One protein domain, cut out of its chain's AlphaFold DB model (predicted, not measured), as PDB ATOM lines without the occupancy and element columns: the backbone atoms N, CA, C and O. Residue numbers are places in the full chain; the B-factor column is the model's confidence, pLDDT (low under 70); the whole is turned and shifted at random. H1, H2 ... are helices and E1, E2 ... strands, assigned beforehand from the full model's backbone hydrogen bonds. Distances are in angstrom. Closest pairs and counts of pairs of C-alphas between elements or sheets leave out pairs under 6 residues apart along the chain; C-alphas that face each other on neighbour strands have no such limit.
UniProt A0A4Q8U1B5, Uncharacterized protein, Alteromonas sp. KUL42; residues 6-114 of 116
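What this domain is: This is residues 6 to 114 of the 116 residues of an uncharacterized protein of Alteromonas sp. KUL42 (UniProt A0A4Q8U1B5). Two strongly twisted four-stranded sheets lie face to face as a sandwich, E2, E7, E4, E5 on one side and E1, E8, E3, E6 on the other, with the chain passing back and forth between them as a jelly roll, one long hairpin wound over both sheets. The short helix H1 lies at one end of the sandwich, and the shorter H2 sits beside E3, grazing both sheets. The printed part has 109 residues with two named helices and eight named strands, in the order E1 E2 H1 E3 E4 E5 H2 E6 E7 E8; both sheets are antiparallel throughout and the class is mixed, helices and strands. The whole is compact, with a radius of gyration of the C-alphas of 13.1 A, and rounded, spanning 39 by 30 by 25 A.

How they stand to each other: One sheet runs E2, residues 17 to 21, E7, residues 95 to 100, E4, residues 51 to 57, and E5, residues 60 to 66. N 18 and O 98 of E2 and E7 are 2.9 A apart, N 97 and O 54 of E7 and E4 2.8 A, and N 62 and O 55 of the hairpin E4 and E5 2.8 A, each within hydrogen-bond range. The facing sheet runs E1, residues 6 to 8, E8, residues 108 to 113, E3, residues 36 to 44, and E6, residues 88 to 90. Here N 7 and O 109 of E1 and E8 are 2.8 A apart, N 110 and O 40 of E8 and E3 2.8 A, and N 38 and O 88 of E3 and E6 2.8 A. The facing parts are 11.0 A centre to centre, with strands at 26 degrees. The jelly roll nests E1 with E8, E2 with E7, E3 with E6 and E4 with E5. H2, residues 80 to 84, only grazes both sheets; its closest C-alpha pair with E3 is Val 81 and Lys 40, 6.0 A. H1, residues 23 to 30, only grazes the E1 E8 E3 E6 sheet and is only just on it, with 5 pairs of C-alphas within 10 A. In H1 and H2 every O i to N i+4 pair is within hydrogen-bond range.

Where its parts are: E1 begins at C-alpha 6, (10.235, 7.302, 65.952). E3 is 22.4 A long and bends by 61 degrees at residue 39; E4 is 19.5 A, E5 17.0 A, E7 16.7 A, E8 15.9 A and H1 10.1 A. E8 ends at C-alpha 113, (16.604, 5.688, 56.773).

The domain as a whole: The C-alphas farthest apart, of Gly 31 and Asp 71, are 39.2 A apart. The printed part has no cut. The long link is E5 to H2, residues 67 to 79. Mean pLDDT of the printed part is 90.9; residues 72 to 74 are under 70.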
ATOM      1  N   PRO A   6      10.337   7.746  64.573       92.81
ATOM      2  CA  PRO A   6      10.235   7.302  65.952       92.81
ATOM      3  C   PRO A   6       9.919   5.805  65.981       92.81
ATOM      4  O   PRO A   6       8.946   5.352  65.384       92.81
ATOM      5  N   CYS A   7      10.717   5.053  66.724       93.75
ATOM      6  CA  CYS A   7      10.554   3.628  66.965       93.75
ATOM      7  C   CYS A   7      10.326   3.417  68.471       93.75
ATOM      8  O   CYS A   7      11.292   3.390  69.242       93.75
ATOM      9  N   PRO A   8       9.057   3.352  68.923       95.12
ATOM     10  CA  PRO A   8       8.738   2.996  70.297       95.12
ATOM     11  C   PRO A   8       9.202   1.572  70.594       95.12
ATOM     12  O   PRO A   8       8.998   0.674  69.776       95.12
ATOM     13  N   SER A   9       9.776   1.356  71.774       96.50
ATOM     14  CA  SER A   9      10.208   0.029  72.184       96.50
ATOM     15  C   SER A   9       9.022  -0.923  72.348       96.50
ATOM     16  O   SER A   9       7.880  -0.525  72.613       96.50
ATOM     17  N   LYS A  10       9.304  -2.216  72.212       95.38
ATOM     18  CA  LYS A  10       8.374  -3.305  72.518       95.38
ATOM     19  C   LYS A  10       8.908  -4.140  73.661       95.38
ATOM     20  O   LYS A  10      10.117  -4.290  73.800       95.38
ATOM     21  N   SER A  11       8.015  -4.712  74.461       94.69
ATOM     22  CA  SER A  11       8.410  -5.697  75.465       94.69
ATOM     23  C   SER A  11       9.166  -6.845  74.800       94.69
ATOM     24  O   SER A  11       8.766  -7.333  73.742       94.69
ATOM     25  N   GLY A  12      10.276  -7.236  75.410       93.00
ATOM     26  CA  GLY A  12      11.082  -8.361  74.979       93.00
ATOM     27  C   GLY A  12      10.564  -9.674  75.557       93.00
ATOM     28  O   GLY A  12       9.370  -9.874  75.782       93.00
ATOM     29  N   ARG A  13      11.492 -10.593  75.806       91.62
ATOM     30  CA  ARG A  13      11.226 -11.943  76.317       91.62
ATOM     31  C   ARG A  13      10.698 -11.958  77.753       91.62
ATOM     32  O   ARG A  13      10.065 -12.933  78.149       91.62
ATOM     33  N   ASN A  14      10.989 -10.930  78.544       93.88
ATOM     34  CA  ASN A  14      10.586 -10.814  79.944       93.88
ATOM     35  C   ASN A  14      10.423  -9.334  80.344       93.88
ATOM     36  O   ASN A  14      10.580  -8.439  79.519       93.88
ATOM     37  N   SER A  15      10.115  -9.079  81.617       94.75
ATOM     38  CA  SER A  15       9.917  -7.735  82.179       94.75
ATOM     39  C   SER A  15      11.189  -6.886  82.317       94.75
ATOM     40  O   SER A  15      11.106  -5.764  82.804       94.75
ATOM     41  N   HIS A  16      12.341  -7.427  81.927       96.38
ATOM     42  CA  HIS A  16      13.680  -6.854  82.077       96.38
ATOM     43  C   HIS A  16      14.344  -6.589  80.717       96.38
ATOM     44  O   HIS A  16      15.511  -6.214  80.649       96.38
ATOM     45  N   GLU A  17      13.627  -6.835  79.620       96.75
ATOM     46  CA  GLU A  17      14.119  -6.699  78.255       96.75
ATOM     47  C   GLU A  17      13.090  -5.930  77.432       96.75
ATOM     48  O   GLU A  17      11.896  -6.236  77.457       96.75
ATOM     49  N   CYS A  18      13.558  -4.988  76.623       97.19
ATOM     50  CA  CYS A  18      12.761  -4.429  75.548       97.19
ATOM     51  C   CYS A  18      13.537  -4.389  74.230       97.19
ATOM     52  O   CYS A  18      14.760  -4.260  74.182       97.19
ATOM     53  N   VAL A  19      12.796  -4.529  73.135       97.50
ATOM     54  CA  VAL A  19      13.296  -4.381  71.773       97.50
ATOM     55  C   VAL A  19      13.187  -2.909  71.414       97.50
ATOM     56  O   VAL A  19      12.083  -2.376  71.319       97.50
ATOM     57  N   LEU A  20      14.323  -2.242  71.251       96.88
ATOM     58  CA  LEU A  20      14.396  -0.833  70.871       96.88
ATOM     59  C   LEU A  20      14.190  -0.643  69.368       96.88
ATOM     60  O   LEU A  20      13.570   0.334  68.951       96.88
ATOM     61  N   VAL A  21      14.725  -1.571  68.568       95.56
ATOM     62  CA  VAL A  21      14.620  -1.563  67.107       95.56
ATOM     63  C   VAL A  21      14.422  -2.987  66.600       95.56
ATOM     64  O   VAL A  21      15.241  -3.865  66.873       95.56
ATOM     65  N   ASN A  22      13.354  -3.197  65.829       93.88
ATOM     66  CA  ASN A  22      13.072  -4.447  65.130       93.88
ATOM     67  C   ASN A  22      12.864  -4.168  63.631       93.88
ATOM     68  O   ASN A  22      11.801  -3.664  63.260       93.88
ATOM     69  N   PRO A  23      13.829  -4.503  62.754       90.31
ATOM     70  CA  PRO A  23      13.718  -4.221  61.325       90.31
ATOM     71  C   PRO A  23      12.481  -4.811  60.648       90.31
ATOM     72  O   PRO A  23      11.897  -4.170  59.781       90.31
ATOM     73  N   ASN A  24      12.023  -5.990  61.082       90.06
ATOM     74  CA  ASN A  24      10.818  -6.603  60.519       90.06
ATOM     75  C   ASN A  24       9.581  -5.724  60.763       90.06
ATOM     76  O   ASN A  24       8.742  -5.570  59.882       90.06
ATOM     77  N   GLU A  25       9.475  -5.114  61.946       89.38
ATOM     78  CA  GLU A  25       8.377  -4.195  62.265       89.38
ATOM     79  C   GLU A  25       8.513  -2.884  61.495       89.38
ATOM     80  O   GLU A  25       7.522  -2.382  60.964       89.38
ATOM     81  N   LEU A  26       9.739  -2.365  61.372       88.75
ATOM     82  CA  LEU A  26      10.001  -1.160  60.589       88.75
ATOM     83  C   LEU A  26       9.609  -1.342  59.120       88.75
ATOM     84  O   LEU A  26       8.938  -0.480  58.549       88.75
ATOM     85  N   GLN A  27       9.960  -2.484  58.531       88.62
ATOM     86  CA  GLN A  27       9.570  -2.829  57.173       88.62
ATOM     87  C   GLN A  27       8.050  -2.986  57.053       88.62
ATOM     88  O   GLN A  27       7.451  -2.444  56.127       88.62
ATOM     89  N   CYS A  28       7.401  -3.684  57.991       87.38
ATOM     90  CA  CYS A  28       5.956  -3.904  57.941       87.38
ATOM     91  C   CYS A  28       5.131  -2.621  58.117       87.38
ATOM     92  O   CYS A  28       4.091  -2.486  57.476       87.38
ATOM     93  N   TRP A  29       5.540  -1.706  58.999       85.12
ATOM     94  CA  TRP A  29       4.743  -0.515  59.325       85.12
ATOM     95  C   TRP A  29       5.084   0.693  58.474       85.12
ATOM     96  O   TRP A  29       4.199   1.485  58.161       85.12
ATOM     97  N   TYR A  30       6.354   0.833  58.110       81.94
ATOM     98  CA  TYR A  30       6.843   2.026  57.436       81.94
ATOM     99  C   TYR A  30       7.410   1.747  56.041       81.94
ATOM    100  O   TYR A  30       7.715   2.689  55.317       81.94
ATOM    101  N   GLY A  31       7.530   0.478  55.634       83.56
ATOM    102  CA  GLY A  31       8.069   0.103  54.325       83.56
ATOM    103  C   GLY A  31       9.588   0.247  54.205       83.56
ATOM    104  O   GLY A  31      10.120   0.090  53.110       83.56
ATOM    105  N   PHE A  32      10.295   0.529  55.304       80.06
ATOM    106  CA  PHE A  32      11.737   0.763  55.287       80.06
ATOM    107  C   PHE A  32      12.514  -0.547  55.387       80.06
ATOM    108  O   PHE A  32      12.405  -1.266  56.382       80.06
ATOM    109  N   ALA A  33      13.337  -0.833  54.380       82.62
ATOM    110  CA  ALA A  33      14.189  -2.020  54.347       82.62
ATOM    111  C   ALA A  33      15.577  -1.790  54.970       82.62
ATOM    112  O   ALA A  33      16.296  -2.760  55.172       82.62
ATOM    113  N   GLY A  34      15.937  -0.545  55.306       83.62
ATOM    114  CA  GLY A  34      17.233  -0.197  55.888       83.62
ATOM    115  C   GLY A  34      18.390  -0.232  54.877       83.62
ATOM    116  O   GLY A  34      18.191  -0.605  53.719       83.62
ATOM    117  N   PRO A  35      19.625   0.103  55.303       91.06
ATOM    118  CA  PRO A  35      20.099   0.228  56.688       91.06
ATOM    119  C   PRO A  35      19.540   1.438  57.453       91.06
ATOM    120  O   PRO A  35      19.098   2.416  56.857       91.06
ATOM    121  N   TYR A  36      19.575   1.369  58.788       89.88
ATOM    122  CA  TYR A  36      19.018   2.401  59.672       89.88
ATOM    123  C   TYR A  36      20.106   3.018  60.541       89.88
ATOM    124  O   TYR A  36      20.822   2.299  61.235       89.88
ATOM    125  N   GLN A  37      20.199   4.340  60.585       93.75
ATOM    126  CA  GLN A  37      21.085   5.028  61.520       93.75
ATOM    127  C   GLN A  37      20.314   5.418  62.780       93.75
ATOM    128  O   GLN A  37      19.304   6.119  62.712       93.75
ATOM    129  N   ILE A  38      20.801   4.992  63.943       94.81
ATOM    130  CA  ILE A  38      20.315   5.470  65.235       94.81
ATOM    131  C   ILE A  38      20.815   6.898  65.414       94.81
ATOM    132  O   ILE A  38      22.020   7.153  65.403       94.81
ATOM    133  N   VAL A  39      19.875   7.822  65.583       93.88
ATOM    134  CA  VAL A  39      20.168   9.240  65.808       93.88
ATOM    135  C   VAL A  39      20.133   9.577  67.287       93.88
ATOM    136  O   VAL A  39      20.932  10.385  67.749       93.88
ATOM    137  N   LYS A  40      19.186   8.985  68.018       93.88
ATOM    138  CA  LYS A  40      18.975   9.259  69.437       93.88
ATOM    139  C   LYS A  40      18.198   8.136  70.103       93.88
ATOM    140  O   LYS A  40      17.227   7.647  69.522       93.88
ATOM    141  N   THR A  41      18.538   7.812  71.346       95.50
ATOM    142  CA  THR A  41      17.652   7.051  72.238       95.50
ATOM    143  C   THR A  41      17.218   7.873  73.441       95.50
ATOM    144  O   THR A  41      17.941   8.738  73.929       95.50
ATOM    145  N   CYS A  42      16.007   7.599  73.916       95.44
ATOM    146  CA  CYS A  42      15.447   8.176  75.132       95.44
ATOM    147  C   CYS A  42      15.048   7.033  76.071       95.44
ATOM    148  O   CYS A  42      13.885   6.621  76.081       95.44
ATOM    149  N   ILE A  43      16.016   6.490  76.811       95.06
ATOM    150  CA  ILE A  43      15.810   5.357  77.721       95.06
ATOM    151  C   ILE A  43      15.977   5.853  79.152       95.06
ATOM    152  O   ILE A  43      17.067   6.275  79.518       95.06
ATOM    153  N   SER A  44      14.913   5.842  79.952       92.25
ATOM    154  CA  SER A  44      15.014   6.190  81.372       92.25
ATOM    155  C   SER A  44      15.529   5.000  82.174       92.25
ATOM    156  O   SER A  44      14.995   3.896  82.025       92.25
ATOM    157  N   VAL A  45      16.518   5.247  83.027       90.50
ATOM    158  CA  VAL A  45      17.130   4.250  83.915       90.50
ATOM    159  C   VAL A  45      17.144   4.778  85.343       90.50
ATOM    160  O   VAL A  45      17.277   5.987  85.551       90.50
ATOM    161  N   GLU A  46      16.983   3.891  86.320       87.44
ATOM    162  CA  GLU A  46      17.067   4.274  87.728       87.44
ATOM    163  C   GLU A  46      18.535   4.364  88.193       87.44
ATOM    164  O   GLU A  46      19.411   3.660  87.675       87.44
ATOM    165  N   PRO A  47      18.846   5.206  89.195       82.88
ATOM    166  CA  PRO A  47      20.185   5.254  89.771       82.88
ATOM    167  C   PRO A  47      20.621   3.892  90.329       82.88
ATOM    168  O   PRO A  47      19.898   3.268  91.106       82.88
ATOM    169  N   ASN A  48      21.849   3.476  90.004       81.56
ATOM    170  CA  ASN A  48      22.441   2.179  90.374       81.56
ATOM    171  C   ASN A  48      21.748   0.948  89.760       81.56
ATOM    172  O   ASN A  48      21.971  -0.170  90.225       81.56
ATOM    173  N   GLU A  49      20.907   1.132  88.743       87.38
ATOM    174  CA  GLU A  49      20.346   0.023  87.980       87.38
ATOM    175  C   GLU A  49      21.373  -0.499  86.967       87.38
ATOM    176  O   GLU A  49      21.932   0.262  86.173       87.38
ATOM    177  N   ASP A  50      21.606  -1.811  86.981       92.38
ATOM    178  CA  ASP A  50      22.457  -2.464  85.992       92.38
ATOM    179  C   ASP A  50      21.683  -2.613  84.686       92.38
ATOM    180  O   ASP A  50      20.682  -3.326  84.616       92.38
ATOM    181  N   TRP A  51      22.181  -1.987  83.628       94.00
ATOM    182  CA  TRP A  51      21.614  -2.103  82.290       94.00
ATOM    183  C   TRP A  51      22.669  -2.341  81.209       94.00
ATOM    184  O   TRP A  51      23.856  -2.032  81.383       94.00
ATOM    185  N   SER A  52      22.223  -2.886  80.076       95.88
ATOM    186  CA  SER A  52      23.015  -3.066  78.861       95.88
ATOM    187  C   SER A  52      22.207  -2.778  77.596       95.88
ATOM    188  O   SER A  52      20.985  -2.926  77.543       95.88
ATOM    189  N   ILE A  53      22.922  -2.371  76.552       96.62
ATOM    190  CA  ILE A  53      22.419  -2.283  75.185       96.62
ATOM    191  C   ILE A  53      23.079  -3.389  74.377       96.62
ATOM    192  O   ILE A  53      24.307  -3.532  74.377       96.62
ATOM    193  N   GLU A  54      22.264  -4.162  73.674       96.88
ATOM    194  CA  GLU A  54      22.717  -5.329  72.928       96.88
ATOM    195  C   GLU A  54      22.233  -5.291  71.482       96.88
ATOM    196  O   GLU A  54      21.108  -4.894  71.182       96.88
ATOM    197  N   LEU A  55      23.104  -5.731  70.584       96.69
ATOM    198  CA  LEU A  55      22.836  -5.912  69.170       96.69
ATOM    199  C   LEU A  55      22.672  -7.403  68.891       96.69
ATOM    200  O   LEU A  55      23.595  -8.181  69.128       96.69
ATOM    201  N   GLU A  56      21.516  -7.809  68.380       96.88
ATOM    202  CA  GLU A  56      21.301  -9.163  67.869       96.88
ATOM    203  C   GLU A  56      21.646  -9.194  66.377       96.88
ATOM    204  O   GLU A  56      21.025  -8.490  65.580       96.88
ATOM    205  N   ASP A  57      22.627 -10.022  66.014       94.25
ATOM    206  CA  ASP A  57      23.060 -10.271  64.640       94.25
ATOM    207  C   ASP A  57      23.078 -11.783  64.380       94.25
ATOM    208  O   ASP A  57      23.925 -12.530  64.883       94.25
ATOM    209  N   GLY A  58      22.065 -12.260  63.653       91.44
ATOM    210  CA  GLY A  58      21.826 -13.687  63.459       91.44
ATOM    211  C   GLY A  58      21.574 -14.416  64.794       91.44
ATOM    212  O   GLY A  58      20.671 -14.027  65.534       91.44
ATOM    213  N   PRO A  59      22.317 -15.495  65.115       92.00
ATOM    214  CA  PRO A  59      22.147 -16.235  66.367       92.00
ATOM    215  C   PRO A  59      22.866 -15.592  67.564       92.00
ATOM    216  O   PRO A  59      22.771 -16.108  68.679       92.00
ATOM    217  N   SER A  60      23.629 -14.521  67.346       94.75
ATOM    218  CA  SER A  60      24.513 -13.933  68.349       94.75
ATOM    219  C   SER A  60      23.961 -12.616  68.877       94.75
ATOM    220  O   SER A  60      23.370 -11.834  68.137       94.75
ATOM    221  N   ARG A  61      24.199 -12.354  70.166       95.00
ATOM    222  CA  ARG A  61      24.012 -11.035  70.774       95.00
ATOM    223  C   ARG A  61      25.351 -10.472  71.208       95.00
ATOM    224  O   ARG A  61      26.125 -11.155  71.877       95.00
ATOM    225  N   VAL A  62      25.613  -9.237  70.807       95.00
ATOM    226  CA  VAL A  62      26.828  -8.495  71.126       95.00
ATOM    227  C   VAL A  62      26.440  -7.323  72.005       95.00
ATOM    228  O   VAL A  62      25.565  -6.537  71.651       95.00
ATOM    229  N   CYS A  63      27.085  -7.196  73.157       95.31
ATOM    230  CA  CYS A  63      26.860  -6.048  74.015       95.31
ATOM    231  C   CYS A  63      27.617  -4.836  73.466       95.31
ATOM    232  O   CYS A  63      28.832  -4.899  73.293       95.31
ATOM    233  N   LEU A  64      26.886  -3.762  73.170       93.75
ATOM    234  CA  LEU A  64      27.447  -2.506  72.673       93.75
ATOM    235  C   LEU A  64      27.865  -1.585  73.817       93.75
ATOM    236  O   LEU A  64      28.840  -0.852  73.693       93.75
ATOM    237  N   LEU A  65      27.093  -1.598  74.904       93.06
ATOM    238  CA  LEU A  65      27.268  -0.697  76.032       93.06
ATOM    239  C   LEU A  65      26.710  -1.332  77.304       93.06
ATOM    240  O   LEU A  65      25.629  -1.925  77.269       93.06
ATOM    241  N   ARG A  66      27.407  -1.163  78.430       93.75
ATOM    242  CA  ARG A  66      26.907  -1.515  79.762       93.75
ATOM    243  C   ARG A  66      27.060  -0.342  80.710       93.75
ATOM    244  O   ARG A  66      28.055   0.370  80.667       93.75
ATOM    245  N   SER A  67      26.101  -0.216  81.615       92.38
ATOM    246  CA  SER A  67      26.162   0.668  82.785       92.38
ATOM    247  C   SER A  67      27.479   0.552  83.563       92.38
ATOM    248  O   SER A  67      28.055   1.566  83.923       92.38
ATOM    249  N   ALA A  68      27.993  -0.665  83.766       89.81
ATOM    250  CA  ALA A  68      29.242  -0.904  84.495       89.81
ATOM    251  C   ALA A  68      30.501  -0.345  83.804       89.81
ATOM    252  O   ALA A  68      31.513  -0.138  84.469       89.81
ATOM    253  N   ASP A  69      30.448  -0.103  82.489       87.75
ATOM    254  CA  ASP A  69      31.559   0.488  81.725       87.75
ATOM    255  C   ASP A  69      31.562   2.024  81.813       87.75
ATOM    256  O   ASP A  69      32.400   2.695  81.207       87.75
ATOM    257  N   LEU A  70      30.596   2.589  82.535       84.88
ATOM    258  CA  LEU A  70      30.313   4.005  82.587       84.88
ATOM    259  C   LEU A  70      30.390   4.523  84.029       84.88
ATOM    260  O   LEU A  70      29.737   3.994  84.925       84.88
ATOM    261  N   ASP A  71      31.082   5.645  84.244       73.00
ATOM    262  CA  ASP A  71      31.044   6.405  85.508       73.00
ATOM    263  C   ASP A  71      29.718   7.199  85.626       73.00
ATOM    264  O   ASP A  71      29.698   8.422  85.754       73.00
ATOM    265  N   CYS A  72      28.578   6.520  85.466       58.75
ATOM    266  CA  CYS A  72      27.280   7.132  85.154       58.75
ATOM    267  C   CYS A  72      26.210   6.925  86.229       58.75
ATOM    268  O   CYS A  72      25.033   6.769  85.906       58.75
ATOM    269  N   THR A  73      26.581   7.006  87.509       60.16
ATOM    270  CA  THR A  73      25.627   6.954  88.638       60.16
ATOM    271  C   THR A  73      24.535   8.031  88.588       60.16
ATOM    272  O   THR A  73      23.562   7.937  89.331       60.16
ATOM    273  N   GLU A  74      24.662   9.036  87.713       62.84
ATOM    274  CA  GLU A  74      23.746  10.177  87.619       62.84
ATOM    275  C   GLU A  74      23.071  10.365  86.249       62.84
ATOM    276  O   GLU A  74      22.467  11.412  86.041       62.84
ATOM    277  N   LEU A  75      23.146   9.427  85.295       71.00
ATOM    278  CA  LEU A  75      22.441   9.603  84.013       71.00
ATOM    279  C   LEU A  75      20.969   9.164  84.127       71.00
ATOM    280  O   LEU A  75      20.707   7.967  84.081       71.00
ATOM    281  N   PRO A  76      19.983  10.086  84.195       80.31
ATOM    282  CA  PRO A  76      18.571   9.699  84.247       80.31
ATOM    283  C   PRO A  76      18.049   9.192  82.896       80.31
ATOM    284  O   PRO A  76      16.988   8.573  82.828       80.31
ATOM    285  N   VAL A  77      18.753   9.509  81.801       90.19
ATOM    286  CA  VAL A  77      18.380   9.136  80.434       90.19
ATOM    287  C   VAL A  77      19.614   8.672  79.667       90.19
ATOM    288  O   VAL A  77      20.608   9.391  79.577       90.19
ATOM    289  N   VAL A  78      19.512   7.491  79.068       91.44
ATOM    290  CA  VAL A  78      20.538   6.861  78.241       91.44
ATOM    291  C   VAL A  78      20.268   7.170  76.769       91.44
ATOM    292  O   VAL A  78      19.272   6.734  76.176       91.44
ATOM    293  N   ASP A  79      21.197   7.920  76.178       93.62
ATOM    294  CA  ASP A  79      21.291   8.148  74.739       93.62
ATOM    295  C   ASP A  79      22.549   7.472  74.184       93.62
ATOM    296  O   ASP A  79      23.665   7.943  74.406       93.62
ATOM    297  N   ILE A  80      22.365   6.364  73.460       93.31
ATOM    298  CA  ILE A  80      23.460   5.519  72.962       93.31
ATOM    299  C   ILE A  80      24.446   6.328  72.114       93.31
ATOM    300  O   ILE A  80      25.655   6.176  72.269       93.31
ATOM    301  N   VAL A  81      23.945   7.200  71.234       93.19
ATOM    302  CA  VAL A  81      24.790   7.981  70.313       93.19
ATOM    303  C   VAL A  81      25.627   8.993  71.085       93.19
ATOM    304  O   VAL A  81      26.819   9.144  70.821       93.19
ATOM    305  N   SER A  82      25.015   9.650  72.075       92.44
ATOM    306  CA  SER A  82      25.708  10.595  72.950       92.44
ATOM    307  C   SER A  82      26.795   9.912  73.785       92.44
ATOM    308  O   SER A  82      27.872  10.476  73.945       92.44
ATOM    309  N   ILE A  83      26.545   8.692  74.276       91.69
ATOM    310  CA  ILE A  83      27.509   7.945  75.099       91.69
ATOM    311  C   ILE A  83      28.665   7.395  74.256       91.69
ATOM    312  O   ILE A  83      29.824   7.522  74.641       91.69
ATOM    313  N   LEU A  84      28.373   6.804  73.096       90.44
ATOM    314  CA  LEU A  84      29.402   6.248  72.214       90.44
ATOM    315  C   LEU A  84      30.214   7.335  71.487       90.44
ATOM    316  O   LEU A  84      31.308   7.063  70.991       90.44
ATOM    317  N   GLY A  85      29.682   8.557  71.379       90.06
ATOM    318  CA  GLY A  85      30.312   9.669  70.662       90.06
ATOM    319  C   GLY A  85      30.320   9.508  69.136       90.06
ATOM    320  O   GLY A  85      30.967  10.284  68.436       90.06
ATOM    321  N   HIS A  86      29.619   8.502  68.609       88.69
ATOM    322  CA  HIS A  86      29.478   8.235  67.181       88.69
ATOM    323  C   HIS A  86      28.114   7.615  66.875       88.69
ATOM    324  O   HIS A  86      27.441   7.064  67.746       88.69
ATOM    325  N   SER A  87      27.690   7.718  65.616       86.75
ATOM    326  CA  SER A  87      26.439   7.113  65.164       86.75
ATOM    327  C   SER A  87      26.549   5.597  65.054       86.75
ATOM    328  O   SER A  87      27.569   5.070  64.614       86.75
ATOM    329  N   VAL A  88      25.456   4.912  65.381       91.88
ATOM    330  CA  VAL A  88      25.326   3.463  65.216       91.88
ATOM    331  C   VAL A  88      24.411   3.195  64.031       91.88
ATOM    332  O   VAL A  88      23.261   3.633  64.028       91.88
ATOM    333  N   THR A  89      24.912   2.472  63.035       94.00
ATOM    334  CA  THR A  89      24.122   2.041  61.878       94.00
ATOM    335  C   THR A  89      23.798   0.563  62.012       94.00
ATOM    336  O   THR A  89      24.693  -0.265  62.164       94.00
ATOM    337  N   LEU A  90      22.512   0.243  61.954       93.62
ATOM    338  CA  LEU A  90      21.984  -1.107  61.989       93.62
ATOM    339  C   LEU A  90      21.762  -1.607  60.569       93.62
ATOM    340  O   LEU A  90      21.144  -0.937  59.735       93.62
ATOM    341  N   SER A  91      22.225  -2.823  60.317       93.06
ATOM    342  CA  SER A  91      21.876  -3.545  59.104       93.06
ATOM    343  C   SER A  91      20.393  -3.959  59.122       93.06
ATOM    344  O   SER A  91      19.824  -4.134  60.201       93.06
ATOM    345  N   PRO A  92      19.767  -4.188  57.952       91.19
ATOM    346  CA  PRO A  92      18.352  -4.568  57.805       91.19
ATOM    347  C   PRO A  92      17.853  -5.779  58.603       91.19
ATOM    348  O   PRO A  92      16.655  -6.016  58.677       91.19
ATOM    349  N   TRP A  93      18.746  -6.594  59.156       92.31
ATOM    350  CA  TRP A  93      18.405  -7.783  59.943       92.31
ATOM    351  C   TRP A  93      18.759  -7.644  61.426       92.31
ATOM    352  O   TRP A  93      18.345  -8.479  62.231       92.31
ATOM    353  N   GLN A  94      19.530  -6.617  61.793       95.38
ATOM    354  CA  GLN A  94      20.033  -6.445  63.148       95.38
ATOM    355  C   GLN A  94      18.976  -5.802  64.039       95.38
ATOM    356  O   GLN A  94      18.386  -4.776  63.696       95.38
ATOM    357  N   LYS A  95      18.759  -6.386  65.216       95.88
ATOM    358  CA  LYS A  95      17.846  -5.831  66.219       95.88
ATOM    359  C   LYS A  95      18.628  -5.206  67.356       95.88
ATOM    360  O   LYS A  95      19.679  -5.713  67.741       95.88
ATOM    361  N   LEU A  96      18.064  -4.152  67.929       97.12
ATOM    362  CA  LEU A  96      18.624  -3.491  69.097       97.12
ATOM    363  C   LEU A  96      17.762  -3.785  70.320       97.12
ATOM    364  O   LEU A  96      16.542  -3.618  70.280       97.12
ATOM    365  N   TYR A  97      18.410  -4.183  71.403       97.62
ATOM    366  CA  TYR A  97      17.796  -4.536  72.671       97.62
ATOM    367  C   TYR A  97      18.320  -3.642  73.788       97.62
ATOM    368  O   TYR A  97      19.478  -3.223  73.778       97.62
ATOM    369  N   PHE A  98      17.461  -3.403  74.770       97.50
ATOM    370  CA  PHE A  98      17.834  -2.873  76.069       97.50
ATOM    371  C   PHE A  98      17.465  -3.889  77.139       97.50
ATOM    372  O   PHE A  98      16.351  -4.419  77.155       97.50
ATOM    373  N   HIS A  99      18.420  -4.146  78.020       96.88
ATOM    374  CA  HIS A  99      18.281  -5.011  79.173       96.88
ATOM    375  C   HIS A  99      18.534  -4.213  80.434       96.88
ATOM    376  O   HIS A  99      19.430  -3.372  80.458       96.88
ATOM    377  N   THR A 100      17.777  -4.505  81.483       94.94
ATOM    378  CA  THR A 100      17.887  -3.790  82.750       94.94
ATOM    379  C   THR A 100      17.555  -4.698  83.925       94.94
ATOM    380  O   THR A 100      16.742  -5.611  83.787       94.94
ATOM    381  N   SER A 101      18.194  -4.502  85.076       94.25
ATOM    382  CA  SER A 101      17.943  -5.323  86.265       94.25
ATOM    383  C   SER A 101      16.610  -4.990  86.950       94.25
ATOM    384  O   SER A 101      16.034  -5.855  87.614       94.25
ATOM    385  N   GLY A 102      16.076  -3.784  86.747       91.19
ATOM    386  CA  GLY A 102      14.719  -3.381  87.115       91.19
ATOM    387  C   GLY A 102      13.703  -3.632  85.998       91.19
ATOM    388  O   GLY A 102      13.859  -4.540  85.186       91.19
ATOM    389  N   TYR A 103      12.608  -2.872  85.969       90.88
ATOM    390  CA  TYR A 103      11.522  -3.090  85.007       90.88
ATOM    391  C   TYR A 103      11.726  -2.287  83.722       90.88
ATOM    392  O   TYR A 103      11.820  -1.063  83.753       90.88
ATOM    393  N   SER A 104      11.693  -2.964  82.573       91.31
ATOM    394  CA  SER A 104      11.755  -2.297  81.273       91.31
ATOM    395  C   SER A 104      10.490  -1.467  81.022       91.31
ATOM    396  O   SER A 104       9.375  -1.998  81.062       91.31
ATOM    397  N   GLY A 105      10.666  -0.183  80.718       92.00
ATOM    398  CA  GLY A 105       9.598   0.732  80.321       92.00
ATOM    399  C   GLY A 105       9.332   0.768  78.811       92.00
ATOM    400  O   GLY A 105       9.808  -0.066  78.034       92.00
ATOM    401  N   ILE A 106       8.567   1.780  78.392       94.00
ATOM    402  CA  ILE A 106       8.396   2.143  76.981       94.00
ATOM    403  C   ILE A 106       9.359   3.287  76.677       94.00
ATOM    404  O   ILE A 106       9.271   4.357  77.277       94.00
ATOM    405  N   TYR A 107      10.250   3.063  75.723       96.25
ATOM    406  CA  TYR A 107      11.285   4.004  75.311       96.25
ATOM    407  C   TYR A 107      11.100   4.367  73.846       96.25
ATOM    408  O   TYR A 107      10.332   3.726  73.131       96.25
ATOM    409  N   VAL A 108      11.805   5.394  73.380       96.50
ATOM    410  CA  VAL A 108      11.772   5.784  71.968       96.50
ATOM    411  C   VAL A 108      13.187   5.845  71.423       96.50
ATOM    412  O   VAL A 108      14.063   6.487  72.004       96.50
ATOM    413  N   THR A 109      13.376   5.200  70.276       96.25
ATOM    414  CA  THR A 109      14.575   5.312  69.447       96.25
ATOM    415  C   THR A 109      14.226   6.099  68.193       96.25
ATOM    416  O   THR A 109      13.249   5.782  67.524       96.25
ATOM    417  N   TYR A 110      15.002   7.125  67.864       94.69
ATOM    418  CA  TYR A 110      14.835   7.887  66.629       94.69
ATOM    419  C   TYR A 110      15.826   7.394  65.584       94.69
ATOM    420  O   TYR A 110      17.033   7.352  65.835       94.69
ATOM    421  N   LEU A 111      15.299   7.039  64.416       94.19
ATOM    422  CA  LEU A 111      16.053   6.460  63.314       94.19
ATOM    423  C   LEU A 111      16.048   7.385  62.097       94.19
ATOM    424  O   LEU A 111      15.099   8.139  61.877       94.19
ATOM    425  N   LEU A 112      17.095   7.277  61.288       91.94
ATOM    426  CA  LEU A 112      17.134   7.748  59.909       91.94
ATOM    427  C   LEU A 112      17.198   6.544  58.978       91.94
ATOM    428  O   LEU A 112      17.933   5.592  59.245       91.94
ATOM    429  N   ASP A 113      16.438   6.610  57.889       87.25
ATOM    430  CA  ASP A 113      16.604   5.688  56.773       87.25
ATOM    431  C   ASP A 113      17.827   6.114  55.953       87.25
ATOM    432  O   ASP A 113      17.941   7.277  55.550       87.25
ATOM    433  N   CYS A 114      18.754   5.179  55.758       84.81
ATOM    434  CA  CYS A 114      19.964   5.367  54.965       84.81
ATOM    435  C   CYS A 114      19.875   4.679  53.596       84.81
ATOM    436  O   CYS A 114      20.897   4.529  52.931       84.81
TER     437      CYS A 114